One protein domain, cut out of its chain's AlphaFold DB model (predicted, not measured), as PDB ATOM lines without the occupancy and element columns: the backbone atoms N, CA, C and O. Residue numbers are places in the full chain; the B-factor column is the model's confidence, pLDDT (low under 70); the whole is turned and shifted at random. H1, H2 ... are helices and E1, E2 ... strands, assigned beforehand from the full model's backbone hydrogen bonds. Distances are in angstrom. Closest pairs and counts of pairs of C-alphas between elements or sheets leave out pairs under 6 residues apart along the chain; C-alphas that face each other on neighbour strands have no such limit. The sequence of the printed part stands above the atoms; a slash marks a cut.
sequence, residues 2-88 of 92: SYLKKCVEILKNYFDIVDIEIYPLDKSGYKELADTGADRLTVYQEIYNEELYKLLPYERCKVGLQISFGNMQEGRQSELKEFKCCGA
ATOM      1  N   SER A   2      43.022  -8.835  27.245       91.06
ATOM      2  CA  SER A   2      43.804  -8.721  25.995       91.06
ATOM      3  C   SER A   2      43.404  -7.583  25.043       91.06
ATOM      4  O   SER A   2      44.279  -6.922  24.494       91.06
ATOM      5  N   TYR A   3      42.104  -7.332  24.860       93.81
ATOM      6  CA  TYR A   3      41.616  -6.251  23.996       93.81
ATOM      7  C   TYR A   3      42.088  -4.868  24.462       93.81
ATOM      8  O   TYR A   3      42.706  -4.141  23.693       93.81
ATOM      9  N   LEU A   4      41.857  -4.537  25.737       93.31
ATOM     10  CA  LEU A   4      42.230  -3.239  26.301       93.31
ATOM     11  C   LEU A   4      43.739  -3.032  26.268       93.31
ATOM     12  O   LEU A   4      44.191  -1.959  25.890       93.31
ATOM     13  N   LYS A   5      44.513  -4.079  26.574       94.31
ATOM     14  CA  LYS A   5      45.975  -4.026  26.486       94.31
ATOM     15  C   LYS A   5      46.433  -3.646  25.082       94.31
ATOM     16  O   LYS A   5      47.192  -2.702  24.914       94.31
ATOM     17  N   LYS A   6      45.879  -4.308  24.064       96.38
ATOM     18  CA  LYS A   6      46.208  -4.012  22.669       96.38
ATOM     19  C   LYS A   6      45.802  -2.593  22.261       96.38
ATOM     20  O   LYS A   6      46.521  -1.948  21.506       96.38
ATOM     21  N   CYS A   7      44.680  -2.083  22.768       96.00
ATOM     22  CA  CYS A   7      44.300  -0.684  22.569       96.00
ATOM     23  C   CYS A   7      45.328   0.271  23.188       96.00
ATOM     24  O   CYS A   7      45.756   1.204  22.513       96.00
ATOM     25  N   VAL A   8      45.755   0.025  24.430       95.12
ATOM     26  CA  VAL A   8      46.765   0.842  25.121       95.12
ATOM     27  C   VAL A   8      48.097   0.811  24.376       95.12
ATOM     28  O   VAL A   8      48.638   1.872  24.081       95.12
ATOM     29  N   GLU A   9      48.577  -0.373  23.988       95.38
ATOM     30  CA  GLU A   9      49.806  -0.542  23.199       95.38
ATOM     31  C   GLU A   9      49.772   0.287  21.911       95.38
ATOM     32  O   GLU A   9      50.753   0.943  21.570       95.38
ATOM     33  N   ILE A  10      48.638   0.292  21.201       96.44
ATOM     34  CA  ILE A  10      48.476   1.091  19.984       96.44
ATOM     35  C   ILE A  10      48.488   2.583  20.326       96.44
ATOM     36  O   ILE A  10      49.244   3.329  19.705       96.44
ATOM     37  N   LEU A  11      47.687   3.017  21.305       96.38
ATOM     38  CA  LEU A  11      47.519   4.427  21.671       96.38
ATOM     39  C   LEU A  11      48.816   5.072  22.170       96.38
ATOM     40  O   LEU A  11      49.069   6.232  21.848       96.38
ATOM     41  N   LYS A  12      49.671   4.328  22.881       93.81
ATOM     42  CA  LYS A  12      50.966   4.830  23.365       93.81
ATOM     43  C   LYS A  12      51.958   5.177  22.256       93.81
ATOM     44  O   LYS A  12      52.893   5.925  22.516       93.81
ATOM     45  N   ASN A  13      51.736   4.719  21.023       95.75
ATOM     46  CA  ASN A  13      52.530   5.168  19.871       95.75
ATOM     47  C   ASN A  13      52.128   6.566  19.370       95.75
ATOM     48  O   ASN A  13      52.854   7.149  18.571       95.75
ATOM     49  N   TYR A  14      50.974   7.084  19.800       96.94
ATOM     50  CA  TYR A  14      50.409   8.349  19.320       96.94
ATOM     51  C   TYR A  14      50.256   9.401  20.420       96.94
ATOM     52  O   TYR A  14      50.272  10.592  20.118       96.94
ATOM     53  N   PHE A  15      50.097   8.982  21.677       96.00
ATOM     54  CA  PHE A  15      49.827   9.874  22.801       96.00
ATOM     55  C   PHE A  15      50.799   9.639  23.958       96.00
ATOM     56  O   PHE A  15      51.005   8.506  24.400       96.00
ATOM     57  N   ASP A  16      51.315  10.735  24.519       92.19
ATOM     58  CA  ASP A  16      52.185  10.698  25.701       92.19
ATOM     59  C   ASP A  16      51.462  10.152  26.932       92.19
ATOM     60  O   ASP A  16      52.074   9.516  27.788       92.19
ATOM     61  N   ILE A  17      50.151  10.387  27.011       92.06
ATOM     62  CA  ILE A  17      49.309  10.048  28.152       92.06
ATOM     63  C   ILE A  17      48.074   9.298  27.662       92.06
ATOM     64  O   ILE A  17      47.311   9.825  26.853       92.06
ATOM     65  N   VAL A  18      47.843   8.107  28.213       93.25
ATOM     66  CA  VAL A  18      46.621   7.323  27.980       93.25
ATOM     67  C   VAL A  18      45.859   7.166  29.294       93.25
ATOM     68  O   VAL A  18      46.368   6.588  30.254       93.25
ATOM     69  N   ASP A  19      44.640   7.702  29.320       91.56
ATOM     70  CA  ASP A  19      43.691   7.604  30.433       91.56
ATOM     71  C   ASP A  19      42.554   6.659  30.041       91.56
ATOM     72  O   ASP A  19      42.043   6.741  28.921       91.56
ATOM     73  N   ILE A  20      42.185   5.748  30.935       90.25
ATOM     74  CA  ILE A  20      41.188   4.710  30.667       90.25
ATOM     75  C   ILE A  20      40.021   4.876  31.623       90.25
ATOM     76  O   ILE A  20      40.189   4.784  32.835       90.25
ATOM     77  N   GLU A  21      38.820   5.019  31.077       88.88
ATOM     78  CA  GLU A  21      37.590   4.907  31.852       88.88
ATOM     79  C   GLU A  21      36.987   3.510  31.679       88.88
ATOM     80  O   GLU A  21      36.703   3.071  30.561       88.88
ATOM     81  N   ILE A  22      36.831   2.779  32.782       86.88
ATOM     82  CA  ILE A  22      36.369   1.389  32.775       86.88
ATOM     83  C   ILE A  22      35.649   1.045  34.081       86.88
ATOM     84  O   ILE A  22      35.827   1.700  35.105       86.88
ATOM     85  N   TYR A  23      34.820   0.001  34.043       83.25
ATOM     86  CA  TYR A  23      34.242  -0.612  35.235       83.25
ATOM     87  C   TYR A  23      35.327  -1.085  36.234       83.25
ATOM     88  O   TYR A  23      36.466  -1.341  35.835       83.25
ATOM     89  N   PRO A  24      34.990  -1.249  37.527       82.56
ATOM     90  CA  PRO A  24      35.953  -1.697  38.526       82.56
ATOM     91  C   PRO A  24      36.543  -3.072  38.179       82.56
ATOM     92  O   PRO A  24      35.807  -4.039  37.984       82.56
ATOM     93  N   LEU A  25      37.869  -3.166  38.153       84.50
ATOM     94  CA  LEU A  25      38.622  -4.410  37.973       84.50
ATOM     95  C   LEU A  25      39.100  -4.958  39.322       84.50
ATOM     96  O   LEU A  25      39.005  -4.277  40.335       84.50
ATOM     97  N   ASP A  26      39.635  -6.172  39.343       85.44
ATOM     98  CA  ASP A  26      40.425  -6.641  40.484       85.44
ATOM     99  C   ASP A  26      41.859  -6.076  40.434       85.44
ATOM    100  O   ASP A  26      42.302  -5.516  39.422       85.44
ATOM    101  N   LYS A  27      42.616  -6.240  41.526       84.06
ATOM    102  CA  LYS A  27      44.026  -5.832  41.603       84.06
ATOM    103  C   LYS A  27      44.882  -6.303  40.418       84.06
ATOM    104  O   LYS A  27      45.703  -5.530  39.922       84.06
ATOM    105  N   SER A  28      44.712  -7.547  39.961       87.69
ATOM    106  CA  SER A  28      45.453  -8.083  38.810       87.69
ATOM    107  C   SER A  28      45.133  -7.345  37.516       87.69
ATOM    108  O   SER A  28      46.048  -7.006  36.770       87.69
ATOM    109  N   GLY A  29      43.861  -7.034  37.270       88.19
ATOM    110  CA  GLY A  29      43.420  -6.317  36.083       88.19
ATOM    111  C   GLY A  29      43.982  -4.901  36.020       88.19
ATOM    112  O   GLY A  29      44.448  -4.476  34.963       88.19
ATOM    113  N   TYR A  30      44.008  -4.186  37.150       86.88
ATOM    114  CA  TYR A  30      44.655  -2.872  37.207       86.88
ATOM    115  C   TYR A  30      46.159  -2.963  36.969       86.88
ATOM    116  O   TYR A  30      46.701  -2.154  36.216       86.88
ATOM    117  N   LYS A  31      46.825  -3.961  37.568       87.56
ATOM    118  CA  LYS A  31      48.257  -4.172  37.347       87.56
ATOM    119  C   LYS A  31      48.560  -4.458  35.878       87.56
ATOM    120  O   LYS A  31      49.459  -3.841  35.325       87.56
ATOM    121  N   GLU A  32      47.782  -5.314  35.221       91.38
ATOM    122  CA  GLU A  32      47.976  -5.600  33.798       91.38
ATOM    123  C   GLU A  32      47.873  -4.345  32.920       91.38
ATOM    124  O   GLU A  32      48.644  -4.206  31.969       91.38
ATOM    125  N   LEU A  33      46.942  -3.432  33.212       90.31
ATOM    126  CA  LEU A  33      46.794  -2.183  32.458       90.31
ATOM    127  C   LEU A  33      47.950  -1.212  32.720       90.31
ATOM    128  O   LEU A  33      48.469  -0.626  31.767       90.31
ATOM    129  N   ALA A  34      48.380  -1.086  33.978       87.56
ATOM    130  CA  ALA A  34      49.545  -0.287  34.351       87.56
ATOM    131  C   ALA A  34      50.818  -0.803  33.659       87.56
ATOM    132  O   ALA A  34      51.506  -0.036  32.989       87.56
ATOM    133  N   ASP A  35      51.065  -2.115  33.724       90.69
ATOM    134  CA  ASP A  35      52.223  -2.773  33.107       90.69
ATOM    135  C   ASP A  35      52.215  -2.631  31.568       90.69
ATOM    136  O   ASP A  35      53.267  -2.635  30.932       90.69
ATOM    137  N   THR A  36      51.035  -2.474  30.953       92.75
ATOM    138  CA  THR A  36      50.899  -2.225  29.504       92.75
ATOM    139  C   THR A  36      51.215  -0.772  29.116       92.75
ATOM    140  O   THR A  36      51.436  -0.473  27.945       92.75
ATOM    141  N   GLY A  37      51.259   0.143  30.087       90.38
ATOM    142  CA  GLY A  37      51.583   1.552  29.871       90.38
ATOM    143  C   GLY A  37      50.390   2.502  29.935       90.38
ATOM    144  O   GLY A  37      50.505   3.630  29.456       90.38
ATOM    145  N   ALA A  38      49.256   2.082  30.509       91.06
ATOM    146  CA  ALA A  38      48.189   3.012  30.867       91.06
ATOM    147  C   ALA A  38      48.695   3.970  31.955       91.06
ATOM    148  O   ALA A  38      49.238   3.537  32.970       91.06
ATOM    149  N   ASP A  39      48.526   5.275  31.752       88.38
ATOM    150  CA  ASP A  39      49.019   6.277  32.697       88.38
ATOM    151  C   ASP A  39      48.012   6.519  33.820       88.38
ATOM    152  O   ASP A  39      48.393   6.689  34.982       88.38
ATOM    153  N   ARG A  40      46.726   6.546  33.467       86.12
ATOM    154  CA  ARG A  40      45.636   6.852  34.386       86.12
ATOM    155  C   ARG A  40      44.450   5.932  34.179       86.12
ATOM    156  O   ARG A  40      44.232   5.417  33.082       86.12
ATOM    157  N   LEU A  41      43.693   5.743  35.253       86.56
ATOM    158  CA  LEU A  41      42.442   5.010  35.204       86.56
ATOM    159  C   LEU A  41      41.369   5.722  36.022       86.56
ATOM    160  O   LEU A  41      41.583   6.105  37.174       86.56
ATOM    161  N   THR A  42      40.200   5.880  35.417       83.75
ATOM    162  CA  THR A  42      39.034   6.510  36.023       83.75
ATOM    163  C   THR A  42      37.910   5.487  36.137       83.75
ATOM    164  O   THR A  42      37.561   4.813  35.171       83.75
ATOM    165  N   VAL A  43      37.333   5.368  37.329       81.31
ATOM    166  CA  VAL A  43      36.158   4.532  37.584       81.31
ATOM    167  C   VAL A  43      35.067   5.419  38.165       81.31
ATOM    168  O   VAL A  43      35.256   6.049  39.210       81.31
ATOM    169  N   TYR A  44      33.913   5.469  37.505       74.06
ATOM    170  CA  TYR A  44      32.758   6.194  38.020       74.06
ATOM    171  C   TYR A  44      31.927   5.303  38.938       74.06
ATOM    172  O   TYR A  44      31.520   4.199  38.576       74.06
ATOM    173  N   GLN A  45      31.663   5.806  40.139       69.44
ATOM    174  CA  GLN A  45      30.607   5.296  40.986       69.44
ATOM    175  C   GLN A  45      29.327   6.059  40.645       69.44
ATOM    176  O   GLN A  45      29.138   7.214  41.025       69.44
ATOM    177  N   GLU A  46      28.443   5.394  39.913       68.38
ATOM    178  CA  GLU A  46      27.204   5.998  39.423       68.38
ATOM    179  C   GLU A  46      26.222   6.355  40.544       68.38
ATOM    180  O   GLU A  46      25.387   7.222  40.359       68.38
ATOM    181  N   ILE A  47      26.273   5.693  41.707       69.69
ATOM    182  CA  ILE A  47      25.429   6.017  42.874       69.69
ATOM    183  C   ILE A  47      26.175   5.663  44.163       69.69
ATOM    184  O   ILE A  47      26.637   4.535  44.307       69.69
ATOM    185  N   TYR A  48      26.247   6.589  45.124       72.69
ATOM    186  CA  TYR A  48      26.875   6.357  46.441       72.69
ATOM    187  C   TYR A  48      25.881   5.895  47.505       72.69
ATOM    188  O   TYR A  48      26.280   5.290  48.495       72.69
ATOM    189  N   ASN A  49      24.594   6.198  47.327       76.69
ATOM    190  CA  ASN A  49      23.562   5.791  48.269       76.69
ATOM    191  C   ASN A  49      23.241   4.298  48.086       76.69
ATOM    192  O   ASN A  49      22.684   3.895  47.064       76.69
ATOM    193  N   GLU A  50      23.576   3.497  49.096       73.94
ATOM    194  CA  GLU A  50      23.339   2.050  49.134       73.94
ATOM    195  C   GLU A  50      21.873   1.652  48.971       73.94
ATOM    196  O   GLU A  50      21.575   0.660  48.303       73.94
ATOM    197  N   GLU A  51      20.952   2.394  49.584       79.19
ATOM    198  CA  GLU A  51      19.520   2.104  49.507       79.19
ATOM    199  C   GLU A  51      19.005   2.338  48.092       79.19
ATOM    200  O   GLU A  51      18.319   1.487  47.532       79.19
ATOM    201  N   LEU A  52      19.417   3.441  47.469       74.06
ATOM    202  CA  LEU A  52      19.049   3.745  46.094       74.06
ATOM    203  C   LEU A  52      19.686   2.774  45.095       74.06
ATOM    204  O   LEU A  52      19.046   2.390  44.118       74.06
ATOM    205  N   TYR A  53      20.919   2.336  45.358       70.06
ATOM    206  CA  TYR A  53      21.596   1.338  44.536       70.06
ATOM    207  C   TYR A  53      20.790   0.034  44.460       70.06
ATOM    208  O   TYR A  53      20.616  -0.531  43.384       70.06
ATOM    209  N   LYS A  54      20.222  -0.411  45.590       70.69
ATOM    210  CA  LYS A  54      19.378  -1.619  45.663       70.69
ATOM    211  C   LYS A  54      18.071  -1.495  44.874       70.69
ATOM    212  O   LYS A  54      17.510  -2.515  44.487       70.69
ATOM    213  N   LEU A  55      17.586  -0.273  44.646       75.94
ATOM    214  CA  LEU A  55      16.355  -0.002  43.899       75.94
ATOM    215  C   LEU A  55      16.574   0.049  42.380       75.94
ATOM    216  O   LEU A  55      15.602   0.099  41.622       75.94
ATOM    217  N   LEU A  56      17.825   0.055  41.913       67.88
ATOM    218  CA  LEU A  56      18.105   0.098  40.487       67.88
ATOM    219  C   LEU A  56      17.871  -1.259  39.806       67.88
ATOM    220  O   LEU A  56      18.216  -2.306  40.356       67.88
ATOM    221  N   PRO A  57      17.374  -1.253  38.554       62.75
ATOM    222  CA  PRO A  57      17.348  -2.449  37.722       62.75
ATOM    223  C   PRO A  57      18.756  -3.037  37.560       62.75
ATOM    224  O   PRO A  57      19.725  -2.291  37.404       62.75
ATOM    225  N   TYR A  58      18.852  -4.369  37.532       55.88
ATOM    226  CA  TYR A  58      20.104  -5.136  37.424       55.88
ATOM    227  C   TYR A  58      21.046  -4.637  36.311       55.88
ATOM    228  O   TYR A  58      22.258  -4.606  36.489       55.88
ATOM    229  N   GLU A  59      20.496  -4.147  35.199       54.25
ATOM    230  CA  GLU A  59      21.250  -3.591  34.066       54.25
ATOM    231  C   GLU A  59      22.100  -2.356  34.422       54.25
ATOM    232  O   GLU A  59      23.124  -2.105  33.780       54.25
ATOM    233  N   ARG A  60      21.700  -1.601  35.458       52.81
ATOM    234  CA  ARG A  60      22.459  -0.468  36.017       52.81
ATOM    235  C   ARG A  60      23.343  -0.863  37.204       52.81
ATOM    236  O   ARG A  60      24.313  -0.167  37.481       52.81
ATOM    237  N   CYS A  61      23.077  -1.999  37.845       52.91
ATOM    238  CA  CYS A  61      23.913  -2.582  38.896       52.91
ATOM    239  C   CYS A  61      24.959  -3.539  38.302       52.91
ATOM    240  O   CYS A  61      24.938  -4.738  38.566       52.91
ATOM    241  N   LYS A  62      25.882  -3.035  37.471       52.72
ATOM    242  CA  LYS A  62      26.846  -3.907  36.767       52.72
ATOM    243  C   LYS A  62      27.875  -4.583  37.683       52.72
ATOM    244  O   LYS A  62      28.410  -5.622  37.311       52.72
ATOM    245  N   VAL A  63      28.139  -4.035  38.871       57.16
ATOM    246  CA  VAL A  63      29.026  -4.615  39.898       57.16
ATOM    247  C   VAL A  63      28.484  -4.210  41.267       57.16
ATOM    248  O   VAL A  63      28.220  -3.033  41.476       57.16
ATOM    249  N   GLY A  64      28.273  -5.136  42.207       59.66
ATOM    250  CA  GLY A  64      27.733  -4.795  43.534       59.66
ATOM    251  C   GLY A  64      28.503  -3.640  44.192       59.66
ATOM    252  O   GLY A  64      29.726  -3.603  44.101       59.66
ATOM    253  N   LEU A  65      27.805  -2.699  44.841       54.75
ATOM    254  CA  LEU A  65      28.394  -1.448  45.344       54.75
ATOM    255  C   LEU A  65      29.671  -1.680  46.164       54.75
ATOM    256  O   LEU A  65      30.700  -1.059  45.928       54.75
ATOM    257  N   GLN A  66      29.618  -2.638  47.085       53.72
ATOM    258  CA  GLN A  66      30.730  -2.975  47.967       53.72
ATOM    259  C   GLN A  66      31.930  -3.571  47.210       53.72
ATOM    260  O   GLN A  66      33.075  -3.289  47.555       53.72
ATOM    261  N   ILE A  67      31.669  -4.336  46.144       57.00
ATOM    262  CA  ILE A  67      32.696  -4.885  45.249       57.00
ATOM    263  C   ILE A  67      33.321  -3.746  44.439       57.00
ATOM    264  O   ILE A  67      34.538  -3.653  44.366       57.00
ATOM    265  N   SER A  68      32.500  -2.835  43.904       60.06
ATOM    266  CA  SER A  68      32.956  -1.641  43.180       60.06
ATOM    267  C   SER A  68      33.886  -0.786  44.046       60.06
ATOM    268  O   SER A  68      35.017  -0.509  43.651       60.06
ATOM    269  N   PHE A  69      33.465  -0.456  45.272       59.59
ATOM    270  CA  PHE A  69      34.288   0.310  46.208       59.59
ATOM    271  C   PHE A  69      35.571  -0.416  46.613       59.59
ATOM    272  O   PHE A  69      36.624   0.219  46.641       59.59
ATOM    273  N   GLY A  70      35.504  -1.715  46.926       64.06
ATOM    274  CA  GLY A  70      36.682  -2.511  47.285       64.06
ATOM    275  C   GLY A  70      37.711  -2.528  46.156       64.06
ATOM    276  O   GLY A  70      38.859  -2.131  46.344       64.06
ATOM    277  N   ASN A  71      37.251  -2.844  44.951       65.31
ATOM    278  CA  ASN A  71      38.048  -2.846  43.733       65.31
ATOM    279  C   ASN A  71      38.649  -1.463  43.429       65.31
ATOM    280  O   ASN A  71      39.809  -1.356  43.040       65.31
ATOM    281  N   MET A  72      37.911  -0.372  43.648       64.19
ATOM    282  CA  MET A  72      38.457   0.986  43.518       64.19
ATOM    283  C   MET A  72      39.554   1.291  44.553       64.19
ATOM    284  O   MET A  72      40.487   2.042  44.262       64.19
ATOM    285  N   GLN A  73      39.472   0.738  45.770       64.94
ATOM    286  CA  GLN A  73      40.547   0.883  46.759       64.94
ATOM    287  C   GLN A  73      41.797   0.096  46.361       64.94
ATOM    288  O   GLN A  73      42.907   0.592  46.545       64.94
ATOM    289  N   GLU A  74      41.626  -1.089  45.776       70.12
ATOM    290  CA  GLU A  74      42.734  -1.879  45.230       70.12
ATOM    291  C   GLU A  74      43.416  -1.170  44.057       70.12
ATOM    292  O   GLU A  74      44.644  -1.137  43.993       70.12
ATOM    293  N   GLY A  75      42.642  -0.528  43.178       60.53
ATOM    294  CA  GLY A  75      43.166   0.290  42.082       60.53
ATOM    295  C   GLY A  75      44.048   1.447  42.562       60.53
ATOM    296  O   GLY A  75      45.078   1.726  41.954       60.53
ATOM    297  N   ARG A  76      43.739   2.055  43.716       60.38
ATOM    298  CA  ARG A  76      44.607   3.066  44.354       60.38
ATOM    299  C   ARG A  76      45.969   2.531  44.808       60.38
ATOM    300  O   ARG A  76      46.876   3.326  45.022       60.38
ATOM    301  N   GLN A  77      46.104   1.219  44.985       61.56
ATOM    302  CA  GLN A  77      47.370   0.560  45.325       61.56
ATOM    303  C   GLN A  77      48.117   0.047  44.084       61.56
ATOM    304  O   GLN A  77      49.153  -0.604  44.226       61.56
ATOM    305  N   SER A  78      47.583   0.271  42.881       62.94
ATOM    306  CA  SER A  78      48.264  -0.073  41.634       62.94
ATOM    307  C   SER A  78      49.344   0.957  41.289       62.94
ATOM    308  O   SER A  78      49.318   2.088  41.766       62.94
ATOM    309  N   GLU A  79      50.293   0.573  40.435       66.81
ATOM    310  CA  GLU A  79      51.408   1.422  39.975       66.81
ATOM    311  C   GLU A  79      50.973   2.514  38.966       66.81
ATOM    312  O   GLU A  79      51.814   3.149  38.329       66.81
ATOM    313  N   LEU A  80      49.664   2.745  38.800       60.78
ATOM    314  CA  LEU A  80      49.125   3.812  37.954       60.78
ATOM    315  C   LEU A  80      49.522   5.193  38.491       60.78
ATOM    316  O   LEU A  80      49.517   5.434  39.698       60.78
ATOM    317  N   LYS A  81      49.806   6.138  37.585       60.62
ATOM    318  CA  LYS A  81      50.207   7.503  37.967       60.62
ATOM    319  C   LYS A  81      49.056   8.280  38.605       60.62
ATOM    320  O   LYS A  81      49.297   9.145  39.442       60.62
ATOM    321  N   GLU A  82      47.814   7.989  38.214       63.16
ATOM    322  CA  GLU A  82      46.619   8.573  38.825       63.16
ATOM    323  C   GLU A  82      45.420   7.617  38.707       63.16
ATOM    324  O   GLU A  82      45.142   7.085  37.631       63.16
ATOM    325  N   PHE A  83      44.689   7.425  39.811       60.56
ATOM    326  CA  PHE A  83      43.444   6.655  39.859       60.56
ATOM    327  C   PHE A  83      42.312   7.538  40.397       60.56
ATOM    328  O   PHE A  83      42.372   7.978  41.551       60.56
ATOM    329  N   LYS A  84      41.276   7.796  39.589       58.59
ATOM    330  CA  LYS A  84      40.132   8.641  39.979       58.59
ATOM    331  C   LYS A  84      38.874   7.819  40.205       58.59
ATOM    332  O   LYS A  84      38.421   7.099  39.325       58.59
ATOM    333  N   CYS A  85      38.288   7.987  41.387       54.06
ATOM    334  CA  CYS A  85      36.932   7.549  41.690       54.06
ATOM    335  C   CYS A  85      36.022   8.774  41.615       54.06
ATOM    336  O   CYS A  85      36.157   9.690  42.429       54.06
ATOM    337  N   CYS A  86      35.137   8.810  40.625       52.34
ATOM    338  CA  CYS A  86      34.263   9.952  40.387       52.34
ATOM    339  C   CYS A  86      32.817   9.590  40.682       52.34
ATOM    340  O   CYS A  86      32.380   8.486  40.368       52.34
ATOM    341  N   GLY A  87      32.069  10.532  41.253       51.53
ATOM    342  CA  GLY A  87      30.684  10.292  41.601       51.53
ATOM    343  C   GLY A  87      29.677  10.992  40.725       51.53
ATOM    344  O   GLY A  87      29.698  12.214  40.623       51.53
ATOM    345  N   ALA A  88      28.768  10.222  40.130       47.75
ATOM    346  CA  ALA A  88      27.672  10.770  39.352       47.75
ATOM    347  C   ALA A  88      26.410  10.816  40.229       47.75
ATOM    348  O   ALA A  88      25.724   9.828  40.417       47.75
TER     349      ALA A  88
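Overview. This is residues 2 to 88 of the 92 residues of an uncharacterized protein of Endomicrobium trichonymphae (UniProt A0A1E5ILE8). What shape do these atoms make? A small sheet of three parallel strands has helix H4 along one face and the other face bare, while H2 grazes the sheet and touches both H4 and H1. H1 lies toward one end of the long axis, and the short helix H3 is at the other end, beyond the strands. What is it built of? The printed part has 87 residues, with four named helices and three named strands in the order H1 E1 H2 E2 H3 H4 E3, a mixed class of helices and strands; the sheet's order is E1 E2 E3. It is only just compact, close to loose, with a radius of gyration of the C-alphas of 13.9 A, and elongated, spanning 44 by 23 by 21 A.

Along the chain. Where do the first elements lie? H1, residues 2 to 11, begins at C-alpha 2 (43.804, -8.721, 25.995) and is 14.3 A long. E1 is residues 19 to 21, and H2, residues 27 to 36, is 14.4 A long. What follows? E2, residues 40 to 45, is 16.5 A long, and H3 is residues 50 to 55. H4, residues 65 to 75, is 15.2 A long, and E3, residues 82 to 87, is 16.3 A long and ends at C-alpha 87 (30.684, 10.292, 41.601).

Arrangement. How do the strands pair? E1 and E2 are parallel at 22 degrees, with N 42 and O 20 2.8 A apart. E2, the inner strand, and E3 are parallel at 18 degrees, with N 45 and O 86 2.8 A apart. Which helices are on the sheet? H4 is over E2 and E3 at a height of 9.4 A over the sheet and runs along the strands, at 15 degrees to E2 on the local plane; its closest C-alphas to E2 are Met 72 and Val 43, 7.3 A apart. H2 only grazes the sheet with residues 30 to 34, and H1 and H3 are not on it. How do the helices meet? H1 and H2 touch at a shallow tilt of 33 degrees, only just short of steep, with the closest C-alphas, Lys 5 and Thr 36, 6.0 A apart. H2 and H4 touch at a steep tilt of 42 degrees, with the closest C-alphas, Lys 27 and Glu 74, 5.5 A apart. How do units and backbones run? E1, H2, E2 and E2, H3 H4, E3 are strand-helix-strand units, parallel neighbour strands joined through helices, with right-handed crossovers. In H1, H2, H3 and H4 every O i to N i+4 pair is within hydrogen-bond range.

Size, cuts and confidence. How large is it? The two C-alphas farthest apart, Asn 13 and Glu 51, are 44.5 A apart. Is it unbroken? The printed part has no cut, and no link is long. Where is confidence low? Residues 45 to 47, 56 to 73 and 75 to 88 have pLDDT under 70.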